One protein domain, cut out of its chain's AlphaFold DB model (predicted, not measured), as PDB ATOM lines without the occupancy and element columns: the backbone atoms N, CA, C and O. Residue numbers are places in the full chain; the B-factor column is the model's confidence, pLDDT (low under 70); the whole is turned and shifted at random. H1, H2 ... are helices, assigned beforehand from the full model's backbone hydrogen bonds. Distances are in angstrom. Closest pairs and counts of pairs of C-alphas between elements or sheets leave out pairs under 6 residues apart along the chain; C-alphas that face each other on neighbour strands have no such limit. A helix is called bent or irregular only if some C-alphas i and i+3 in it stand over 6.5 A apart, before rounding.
ATOM      1  N   GLY A  95      23.285 -43.715  23.020       66.19
ATOM      2  CA  GLY A  95      22.792 -44.365  21.807       66.19
ATOM      3  C   GLY A  95      21.319 -44.788  21.847       66.19
ATOM      4  O   GLY A  95      20.770 -45.074  20.785       66.19
ATOM      5  N   PHE A  96      20.685 -44.833  23.024       65.94
ATOM      6  CA  PHE A  96      19.248 -45.084  23.184       65.94
ATOM      7  C   PHE A  96      18.413 -43.805  23.023       65.94
ATOM      8  O   PHE A  96      17.261 -43.876  22.613       65.94
ATOM      9  N   THR A  97      18.975 -42.631  23.337       68.12
ATOM     10  CA  THR A  97      18.222 -41.362  23.347       68.12
ATOM     11  C   THR A  97      18.605 -40.413  22.220       68.12
ATOM     12  O   THR A  97      17.821 -39.530  21.874       68.12
ATOM     13  N   GLN A  98      19.790 -40.557  21.631       75.88
ATOM     14  CA  GLN A  98      20.248 -39.718  20.530       75.88
ATOM     15  C   GLN A  98      19.323 -39.878  19.317       75.88
ATOM     16  O   GLN A  98      19.073 -40.995  18.878       75.88
ATOM     17  N   GLY A  99      18.792 -38.765  18.800       78.62
ATOM     18  CA  GLY A  99      17.842 -38.770  17.678       78.62
ATOM     19  C   GLY A  99      16.373 -38.697  18.079       78.62
ATOM     20  O   GLY A  99      15.541 -38.251  17.294       78.62
ATOM     21  N   SER A 100      16.051 -39.030  19.331       85.31
ATOM     22  CA  SER A 100      14.663 -39.084  19.808       85.31
ATOM     23  C   SER A 100      13.977 -37.716  19.927       85.31
ATOM     24  O   SER A 100      12.752 -37.654  19.972       85.31
ATOM     25  N   GLN A 101      14.725 -36.604  19.911       86.62
ATOM     26  CA  GLN A 101      14.161 -35.249  19.994       86.62
ATOM     27  C   GLN A 101      13.164 -34.929  18.868       86.62
ATOM     28  O   GLN A 101      12.300 -34.076  19.047       86.62
ATOM     29  N   GLY A 102      13.247 -35.623  17.725       85.75
ATOM     30  CA  GLY A 102      12.287 -35.466  16.632       85.75
ATOM     31  C   GLY A 102      10.847 -35.787  17.045       85.75
ATOM     32  O   GLY A 102       9.925 -35.192  16.497       85.75
ATOM     33  N   LEU A 103      10.656 -36.634  18.064       86.75
ATOM     34  CA  LEU A 103       9.341 -37.005  18.602       86.75
ATOM     35  C   LEU A 103       8.575 -35.826  19.220       86.75
ATOM     36  O   LEU A 103       7.356 -35.900  19.356       86.75
ATOM     37  N   LEU A 104       9.273 -34.737  19.564       88.56
ATOM     38  CA  LEU A 104       8.659 -33.512  20.082       88.56
ATOM     39  C   LEU A 104       7.893 -32.737  18.996       88.56
ATOM     40  O   LEU A 104       7.027 -31.919  19.312       88.56
ATOM     41  N   ARG A 105       8.192 -32.973  17.707       87.44
ATOM     42  CA  ARG A 105       7.530 -32.275  16.598       87.44
ATOM     43  C   ARG A 105       6.099 -32.767  16.430       87.44
ATOM     44  O   ARG A 105       5.872 -33.928  16.110       87.44
ATOM     45  N   GLY A 106       5.138 -31.861  16.623       72.81
ATOM     46  CA  GLY A 106       3.708 -32.169  16.494       72.81
ATOM     47  C   GLY A 106       3.185 -33.153  17.545       72.81
ATOM     48  O   GLY A 106       2.165 -33.789  17.306       72.81
ATOM     49  N   GLY A 107       3.908 -33.301  18.661       78.62
ATOM     50  CA  GLY A 107       3.610 -34.249  19.727       78.62
ATOM     51  C   GLY A 107       2.600 -33.754  20.766       78.62
ATOM     52  O   GLY A 107       2.289 -32.561  20.854       78.62
ATOM     53  N   TYR A 108       2.138 -34.681  21.603       86.31
ATOM     54  CA  TYR A 108       1.139 -34.441  22.646       86.31
ATOM     55  C   TYR A 108       1.611 -33.442  23.706       86.31
ATOM     56  O   TYR A 108       0.795 -32.728  24.288       86.31
ATOM     57  N   LEU A 109       2.919 -33.356  23.965       89.81
ATOM     58  CA  LEU A 109       3.496 -32.452  24.956       89.81
ATOM     59  C   LEU A 109       3.267 -30.986  24.601       89.81
ATOM     60  O   LEU A 109       2.899 -30.193  25.470       89.81
ATOM     61  N   ARG A 110       3.447 -30.629  23.325       90.06
ATOM     62  CA  ARG A 110       3.180 -29.272  22.834       90.06
ATOM     63  C   ARG A 110       1.723 -28.897  23.081       90.06
ATOM     64  O   ARG A 110       1.448 -27.809  23.585       90.06
ATOM     65  N   ASP A 111       0.815 -29.800  22.730       88.44
ATOM     66  CA  ASP A 111      -0.624 -29.558  22.796       88.44
ATOM     67  C   ASP A 111      -1.106 -29.479  24.249       88.44
ATOM     68  O   ASP A 111      -1.847 -28.561  24.608       88.44
ATOM     69  N   ALA A 112      -0.604 -30.361  25.117       88.94
ATOM     70  CA  ALA A 112      -0.900 -30.357  26.547       88.94
ATOM     71  C   ALA A 112      -0.438 -29.064  27.239       88.94
ATOM     72  O   ALA A 112      -1.159 -28.515  28.074       88.94
ATOM     73  N   LEU A 113       0.744 -28.551  26.879       90.19
ATOM     74  CA  LEU A 113       1.306 -27.322  27.452       90.19
ATOM     75  C   LEU A 113       0.883 -26.048  26.705       90.19
ATOM     76  O   LEU A 113       1.242 -24.949  27.131       90.19
ATOM     77  N   LYS A 114       0.097 -26.181  25.627       89.50
ATOM     78  CA  LYS A 114      -0.369 -25.084  24.762       89.50
ATOM     79  C   LYS A 114       0.774 -24.201  24.260       89.50
ATOM     80  O   LYS A 114       0.660 -22.976  24.203       89.50
ATOM     81  N   TRP A 115       1.898 -24.823  23.917       89.31
ATOM     82  CA  TRP A 115       3.065 -24.099  23.436       89.31
ATOM     83  C   TRP A 115       2.905 -23.664  21.977       89.31
ATOM     84  O   TRP A 115       2.376 -24.425  21.160       89.31
ATOM     85  N   PRO A 116       3.375 -22.453  21.618       87.94
ATOM     86  CA  PRO A 116       3.335 -21.999  20.238       87.94
ATOM     87  C   PRO A 116       4.213 -22.900  19.367       87.94
ATOM     88  O   PRO A 116       5.278 -23.343  19.793       87.94
ATOM     89  N   ALA A 117       3.797 -23.130  18.119       83.50
ATOM     90  CA  ALA A 117       4.529 -23.999  17.193       83.50
ATOM     91  C   ALA A 117       5.997 -23.571  17.005       83.50
ATOM     92  O   ALA A 117       6.865 -24.425  16.857       83.50
ATOM     93  N   ALA A 118       6.279 -22.266  17.088       84.69
ATOM     94  CA  ALA A 118       7.631 -21.720  17.001       84.69
ATOM     95  C   ALA A 118       8.565 -22.192  18.135       84.69
ATOM     96  O   ALA A 118       9.751 -22.368  17.896       84.69
ATOM     97  N   ALA A 119       8.040 -22.460  19.339       87.06
ATOM     98  CA  ALA A 119       8.846 -22.901  20.482       87.06
ATOM     99  C   ALA A 119       9.281 -24.376  20.392       87.06
ATOM    100  O   ALA A 119      10.153 -24.811  21.142       87.06
ATOM    101  N   VAL A 120       8.683 -25.167  19.494       88.25
ATOM    102  CA  VAL A 120       8.999 -26.598  19.371       88.25
ATOM    103  C   VAL A 120      10.432 -26.806  18.890       88.25
ATOM    104  O   VAL A 120      11.127 -27.662  19.434       88.25
ATOM    105  N   GLU A 121      10.901 -26.022  17.920       90.19
ATOM    106  CA  GLU A 121      12.274 -26.170  17.425       90.19
ATOM    107  C   GLU A 121      13.308 -25.753  18.479       90.19
ATOM    108  O   GLU A 121      14.315 -26.442  18.633       90.19
ATOM    109  N   ASP A 122      13.021 -24.731  19.294       90.62
ATOM    110  CA  ASP A 122      13.886 -24.347  20.418       90.62
ATOM    111  C   ASP A 122      14.031 -25.491  21.438       90.62
ATOM    112  O   ASP A 122      15.123 -25.766  21.942       90.62
ATOM    113  N   LEU A 123      12.937 -26.204  21.723       89.50
ATOM    114  CA  LEU A 123      12.932 -27.361  22.624       89.50
ATOM    115  C   LEU A 123      13.662 -28.563  22.027       89.50
ATOM    116  O   LEU A 123      14.384 -29.267  22.738       89.50
ATOM    117  N   VAL A 124      13.492 -28.796  20.726       90.06
ATOM    118  CA  VAL A 124      14.237 -29.819  19.987       90.06
ATOM    119  C   VAL A 124      15.732 -29.518  20.052       90.06
ATOM    120  O   VAL A 124      16.522 -30.417  20.340       90.06
ATOM    121  N   ASP A 125      16.138 -28.269  19.844       90.94
ATOM    122  CA  ASP A 125      17.537 -27.859  19.916       90.94
ATOM    123  C   ASP A 125      18.103 -27.932  21.337       90.94
ATOM    124  O   ASP A 125      19.239 -28.383  21.518       90.94
ATOM    125  N   LEU A 126      17.309 -27.589  22.353       90.06
ATOM    126  CA  LEU A 126      17.665 -27.808  23.752       90.06
ATOM    127  C   LEU A 126      17.904 -29.301  24.030       90.06
ATOM    128  O   LEU A 126      18.937 -29.666  24.591       90.06
ATOM    129  N   ALA A 127      17.002 -30.174  23.579       89.69
ATOM    130  CA  ALA A 127      17.126 -31.622  23.733       89.69
ATOM    131  C   ALA A 127      18.307 -32.219  22.940       89.69
ATOM    132  O   ALA A 127      18.872 -33.242  23.333       89.69
ATOM    133  N   LYS A 128      18.742 -31.606  21.833       88.25
ATOM    134  CA  LYS A 128      19.983 -32.028  21.155       88.25
ATOM    135  C   LYS A 128      21.211 -31.757  22.023       88.25
ATOM    136  O   LYS A 128      22.093 -32.609  22.101       88.25
ATOM    137  N   ARG A 129      21.264 -30.582  22.656       88.25
ATOM    138  CA  ARG A 129      22.446 -30.076  23.374       88.25
ATOM    139  C   ARG A 129      22.563 -30.606  24.802       88.25
ATOM    140  O   ARG A 129      23.681 -30.790  25.270       88.25
ATOM    141  N   ASP A 130      21.441 -30.851  25.476       88.06
ATOM    142  CA  ASP A 130      21.403 -31.290  26.872       88.06
ATOM    143  C   ASP A 130      20.650 -32.618  27.039       88.06
ATOM    144  O   ASP A 130      19.444 -32.726  26.804       88.06
ATOM    145  N   GLU A 131      21.372 -33.647  27.482       83.88
ATOM    146  CA  GLU A 131      20.829 -34.995  27.662       83.88
ATOM    147  C   GLU A 131      19.759 -35.058  28.758       83.88
ATOM    148  O   GLU A 131      18.751 -35.750  28.596       83.88
ATOM    149  N   ALA A 132      19.930 -34.312  29.853       84.88
ATOM    150  CA  ALA A 132      18.958 -34.303  30.941       84.88
ATOM    151  C   ALA A 132      17.615 -33.713  30.480       84.88
ATOM    152  O   ALA A 132      16.551 -34.254  30.790       84.88
ATOM    153  N   SER A 133      17.658 -32.628  29.705       89.31
ATOM    154  CA  SER A 133      16.483 -32.024  29.075       89.31
ATOM    155  C   SER A 133      15.861 -32.956  28.044       89.31
ATOM    156  O   SER A 133      14.641 -33.114  28.048       89.31
ATOM    157  N   ARG A 134      16.668 -33.647  27.226       88.44
ATOM    158  CA  ARG A 134      16.172 -34.657  26.277       88.44
ATOM    159  C   ARG A 134      15.376 -35.749  26.973       88.44
ATOM    160  O   ARG A 134      14.242 -36.004  26.584       88.44
ATOM    161  N   LEU A 135      15.937 -36.349  28.024       86.38
ATOM    162  CA  LEU A 135      15.278 -37.403  28.796       86.38
ATOM    163  C   LEU A 135      13.942 -36.941  29.384       86.38
ATOM    164  O   LEU A 135      12.968 -37.686  29.341       86.38
ATOM    165  N   ARG A 136      13.879 -35.712  29.905       89.06
ATOM    166  CA  ARG A 136      12.638 -35.159  30.464       89.06
ATOM    167  C   ARG A 136      11.601 -34.876  29.385       89.06
ATOM    168  O   ARG A 136      10.479 -35.346  29.507       89.06
ATOM    169  N   LEU A 137      11.967 -34.132  28.344       91.12
ATOM    170  CA  LEU A 137      11.031 -33.698  27.307       91.12
ATOM    171  C   LEU A 137      10.515 -34.884  26.492       91.12
ATOM    172  O   LEU A 137       9.309 -35.069  26.371       91.12
ATOM    173  N   VAL A 138      11.420 -35.730  25.995       89.88
ATOM    174  CA  VAL A 138      11.037 -36.938  25.253       89.88
ATOM    175  C   VAL A 138      10.318 -37.917  26.178       89.88
ATOM    176  O   VAL A 138       9.318 -38.499  25.780       89.88
ATOM    177  N   GLY A 139      10.754 -38.063  27.431       89.56
ATOM    178  CA  GLY A 139      10.066 -38.909  28.408       89.56
ATOM    179  C   GLY A 139       8.625 -38.464  28.675       89.56
ATOM    180  O   GLY A 139       7.728 -39.302  28.711       89.56
ATOM    181  N   MET A 140       8.382 -37.159  28.814       91.44
ATOM    182  CA  MET A 140       7.033 -36.602  28.967       91.44
ATOM    183  C   MET A 140       6.190 -36.790  27.703       91.44
ATOM    184  O   MET A 140       5.020 -37.147  27.807       91.44
ATOM    185  N   GLU A 141       6.775 -36.591  26.522       92.19
ATOM    186  CA  GLU A 141       6.106 -36.849  25.244       92.19
ATOM    187  C   GLU A 141       5.667 -38.316  25.134       92.19
ATOM    188  O   GLU A 141       4.496 -38.595  24.891       92.19
ATOM    189  N   LEU A 142       6.574 -39.261  25.398       90.62
ATOM    190  CA  LEU A 142       6.268 -40.694  25.408       90.62
ATOM    191  C   LEU A 142       5.199 -41.041  26.449       90.62
ATOM    192  O   LEU A 142       4.290 -41.820  26.167       90.62
ATOM    193  N   PHE A 143       5.277 -40.447  27.641       91.00
ATOM    194  CA  PHE A 143       4.274 -40.642  28.683       91.00
ATOM    195  C   PHE A 143       2.883 -40.207  28.213       91.00
ATOM    196  O   PHE A 143       1.918 -40.946  28.404       91.00
ATOM    197  N   LEU A 144       2.772 -39.036  27.581       92.62
ATOM    198  CA  LEU A 144       1.501 -38.536  27.064       92.62
ATOM    199  C   LEU A 144       0.979 -39.402  25.915       92.62
ATOM    200  O   LEU A 144      -0.208 -39.710  25.894       92.62
ATOM    201  N   ARG A 145       1.846 -39.875  25.018       91.31
ATOM    202  CA  ARG A 145       1.456 -40.809  23.950       91.31
ATOM    203  C   ARG A 145       0.874 -42.111  24.496       91.31
ATOM    204  O   ARG A 145      -0.190 -42.530  24.050       91.31
ATOM    205  N   LEU A 146       1.520 -42.698  25.505       90.44
ATOM    206  CA  LEU A 146       1.054 -43.928  26.158       90.44
ATOM    207  C   LEU A 146      -0.268 -43.735  26.909       90.44
ATOM    208  O   LEU A 146      -1.157 -44.575  26.826       90.44
ATOM    209  N   ASN A 147      -0.389 -42.648  27.677       89.50
ATOM    210  CA  ASN A 147      -1.462 -42.513  28.669       89.50
ATOM    211  C   ASN A 147      -2.634 -41.639  28.208       89.50
ATOM    212  O   ASN A 147      -3.736 -41.785  28.729       89.50
ATOM    213  N   ALA A 148      -2.410 -40.726  27.265       89.12
ATOM    214  CA  ALA A 148      -3.437 -39.837  26.718       89.12
ATOM    215  C   ALA A 148      -3.671 -40.067  25.217       89.12
ATOM    216  O   ALA A 148      -4.793 -39.898  24.748       89.12
ATOM    217  N   GLY A 149      -2.635 -40.468  24.475       85.81
ATOM    218  CA  GLY A 149      -2.711 -40.727  23.037       85.81
ATOM    219  C   GLY A 149      -3.202 -42.119  22.644       85.81
ATOM    220  O   GLY A 149      -3.532 -42.337  21.481       85.81
ATOM    221  N   GLY A 150      -3.255 -43.062  23.590       87.06
ATOM    222  CA  GLY A 150      -3.643 -44.451  23.325       87.06
ATOM    223  C   GLY A 150      -2.619 -45.240  22.499       87.06
ATOM    224  O   GLY A 150      -2.944 -46.316  21.998       87.06
ATOM    225  N   GLU A 151      -1.396 -44.724  22.339       90.25
ATOM    226  CA  GLU A 151      -0.312 -45.450  21.680       90.25
ATOM    227  C   GLU A 151       0.187 -46.597  22.570       90.25
ATOM    228  O   GLU A 151       0.153 -46.529  23.799       90.25
ATOM    229  N   THR A 152       0.684 -47.665  21.950       90.81
ATOM    230  CA  THR A 152       1.213 -48.830  22.673       90.81
ATOM    231  C   THR A 152       2.707 -48.685  22.957       90.81
ATOM    232  O   THR A 152       3.420 -47.960  22.260       90.81
ATOM    233  N   ALA A 153       3.212 -49.420  23.952       87.50
ATOM    234  CA  ALA A 153       4.650 -49.476  24.215       87.50
ATOM    235  C   ALA A 153       5.431 -49.958  22.982       87.50
ATOM    236  O   ALA A 153       6.415 -49.326  22.611       87.50
ATOM    237  N   ASP A 154       4.942 -50.992  22.292       89.31
ATOM    238  CA  ASP A 154       5.610 -51.564  21.117       89.31
ATOM    239  C   ASP A 154       5.715 -50.566  19.956       89.31
ATOM    240  O   ASP A 154       6.788 -50.415  19.366       89.31
ATOM    241  N   SER A 155       4.634 -49.836  19.654       89.25
ATOM    242  CA  SER A 155       4.648 -48.819  18.593       89.25
ATOM    243  C   SER A 155       5.635 -47.693  18.902       89.25
ATOM    244  O   SER A 155       6.374 -47.250  18.022       89.25
ATOM    245  N   LEU A 156       5.714 -47.266  20.165       87.19
ATOM    246  CA  LEU A 156       6.664 -46.238  20.589       87.19
ATOM    247  C   LEU A 156       8.103 -46.739  20.614       87.19
ATOM    248  O   LEU A 156       9.013 -45.993  20.262       87.19
ATOM    249  N   THR A 157       8.329 -47.996  20.988       87.38
ATOM    250  CA  THR A 157       9.649 -48.622  20.905       87.38
ATOM    251  C   THR A 157      10.140 -48.645  19.460       87.38
ATOM    252  O   THR A 157      11.276 -48.251  19.199       87.38
ATOM    253  N   GLN A 158       9.284 -49.013  18.502       86.50
ATOM    254  CA  GLN A 158       9.622 -48.952  17.077       86.50
ATOM    255  C   GLN A 158       9.917 -47.516  16.618       86.50
ATOM    256  O   GLN A 158      10.927 -47.291  15.952       86.50
ATOM    257  N   ALA A 159       9.100 -46.540  17.023       84.31
ATOM    258  CA  ALA A 159       9.311 -45.130  16.691       84.31
ATOM    259  C   ALA A 159      10.629 -44.579  17.268       84.31
ATOM    260  O   ALA A 159      11.357 -43.865  16.580       84.31
ATOM    261  N   LEU A 160      10.973 -44.946  18.506       84.56
ATOM    262  CA  LEU A 160      12.248 -44.594  19.134       84.56
ATOM    263  C   LEU A 160      13.432 -45.216  18.395       84.56
ATOM    264  O   LEU A 160      14.426 -44.532  18.158       84.56
ATOM    265  N   HIS A 161      13.328 -46.488  18.006       83.56
ATOM    266  CA  HIS A 161      14.374 -47.153  17.233       83.56
ATOM    267  C   HIS A 161      14.570 -46.517  15.857       83.56
ATOM    268  O   HIS A 161      15.716 -46.300  15.467       83.56
ATOM    269  N   ALA A 162      13.487 -46.175  15.156       84.00
ATOM    270  CA  ALA A 162      13.553 -45.471  13.879       84.00
ATOM    271  C   ALA A 162      14.215 -44.092  14.037       84.00
ATOM    272  O   ALA A 162      15.204 -43.803  13.369       84.00
ATOM    273  N   ALA A 163      13.764 -43.291  15.008       81.75
ATOM    274  CA  ALA A 163      14.331 -41.968  15.280       81.75
ATOM    275  C   ALA A 163      15.821 -42.025  15.670       81.75
ATOM    276  O   ALA A 163      16.607 -41.158  15.286       81.75
ATOM    277  N   ALA A 164      16.226 -43.053  16.421       78.62
ATOM    278  CA  ALA A 164      17.622 -43.269  16.779       78.62
ATOM    279  C   ALA A 164      18.474 -43.760  15.597       78.62
ATOM    280  O   ALA A 164      19.661 -43.439  15.535       78.62
ATOM    281  N   ALA A 165      17.905 -44.534  14.668       79.69
ATOM    282  CA  ALA A 165      18.595 -44.994  13.464       79.69
ATOM    283  C   ALA A 165      18.831 -43.847  12.471       79.69
ATOM    284  O   ALA A 165      19.962 -43.668  12.021       79.69
ATOM    285  N   ASP A 166      17.811 -43.024  12.212       77.62
ATOM    286  CA  ASP A 166      17.911 -41.864  11.316       77.62
ATOM    287  C   ASP A 166      18.982 -40.877  11.792       77.62
ATOM    288  O   ASP A 166      19.792 -40.387  11.009       77.62
ATOM    289  N   ALA A 167      19.065 -40.649  13.103       71.75
ATOM    290  CA  ALA A 167      20.071 -39.769  13.685       71.75
ATOM    291  C   ALA A 167      21.505 -40.322  13.655       71.75
ATOM    292  O   ALA A 167      22.433 -39.568  13.932       71.75
ATOM    293  N   ARG A 168      21.702 -41.617  13.375       67.62
ATOM    294  CA  ARG A 168      23.033 -42.211  13.149       67.62
ATOM    295  C   ARG A 168      23.443 -42.183  11.676       67.62
ATOM    296  O   ARG A 168      24.615 -42.391  11.382       67.62
ATOM    297  N   ALA A 169      22.490 -41.985  10.767       62.19
ATOM    298  CA  ALA A 169      22.724 -41.909   9.328       62.19
ATOM    299  C   ALA A 169      23.090 -40.488   8.850       62.19
ATOM    300  O   ALA A 169      23.329 -40.289   7.657       62.19
ATOM    301  N   HIS A 170      23.105 -39.501   9.749       55.69
ATOM    302  CA  HIS A 170      23.441 -38.093   9.510       55.69
ATOM    303  C   HIS A 170      24.561 -37.661  10.457       55.69
ATOM    304  O   HIS A 170      25.377 -36.813  10.035       55.69
TER     305      HIS A 170
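What this domain is: This is residues 95 to 170 of the 170 residues of the protein "Asparagine synthase" of Mesorhizobium sp (UniProt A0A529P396). The short helix H1 sits in the middle, with the longer helices H3 and H5 packed on opposite sides of it and the longest helix, H4, covering it between them. The small helix H2 packs on H4, away from H5. The printed part has 76 residues with five named helices, H1 to H5 in that order along the chain, and no named strand; the class is all helix. The whole is compact, with a radius of gyration of the C-alphas of 11.7 A, and the C-alphas span 32 by 28 by 19 A.

How they stand to each other: H1, residues 100 to 104, and H4, residues 131 to 147, are the hubs, touching three other helices each. H1 touches H3, residues 117 to 129, with the closest C-alphas, those of Gln 101 and Val 124, 5.4 A apart. H4 touches H1 with residues 134 to 141 alone; the closest C-alphas, of Gln 101 and Val 138, are 6.3 A apart. H5, residues 153 to 166, touches H1 with residues 160 to 164 alone, closest at the C-alphas of Ser 100 and Ala 163, 5.4 A apart. H2, residues 108 to 113, touches H4 about perpendicular, at 78 degrees, with the closest C-alphas, of Leu 109 and Glu 141, 5.1 A apart. H3 and H4 touch only at the corner by their link, at a steep tilt of 52 degrees, opposite ways; the C-alphas of Ala 127 and Arg 134, the closest, are 4.1 A apart. H4 and H5 are close but not clearly touching, the closest C-alphas being those of Leu 146 and Ala 153, 6.9 A apart. Their tilt of 37 degrees is only just steep, and they run opposite ways. H5 is apart from H2 and H3. Every O i to N i+4 pair is within hydrogen-bond range in H2, H4 and H5, against 7 of 9 in H3 and 0 of 1 in H1, where 2 of 2 O i to N i+3 pairs are within range.

Where its parts are: H1 begins at C-alpha 100, (14.663, -39.084, 19.808), and is 8.2 A long from first to last C-alpha; H2 is 8.6 A long. H3 is 19.9 A long and neither bent nor irregular, but only just: C-alphas 118 and 121 are 6.4 A apart. H4 is 23.5 A long, from C-alpha 131 at (20.829, -34.995, 27.662). H5 is 20.0 A long and ends at C-alpha 166, (17.911, -41.864, 11.316).

The domain as a whole: The two C-alphas farthest apart, those of Lys 114 and Ala 169, are 32.5 A from each other. The printed part has no cut, and the links from H1 to H2, H2 to H3, H3 to H4 and H4 to H5 are tight. The mean pLDDT of the printed part is 85.1; residues 95 to 97 and 168 to 170 are under 70, and residue 170 is the chain's last.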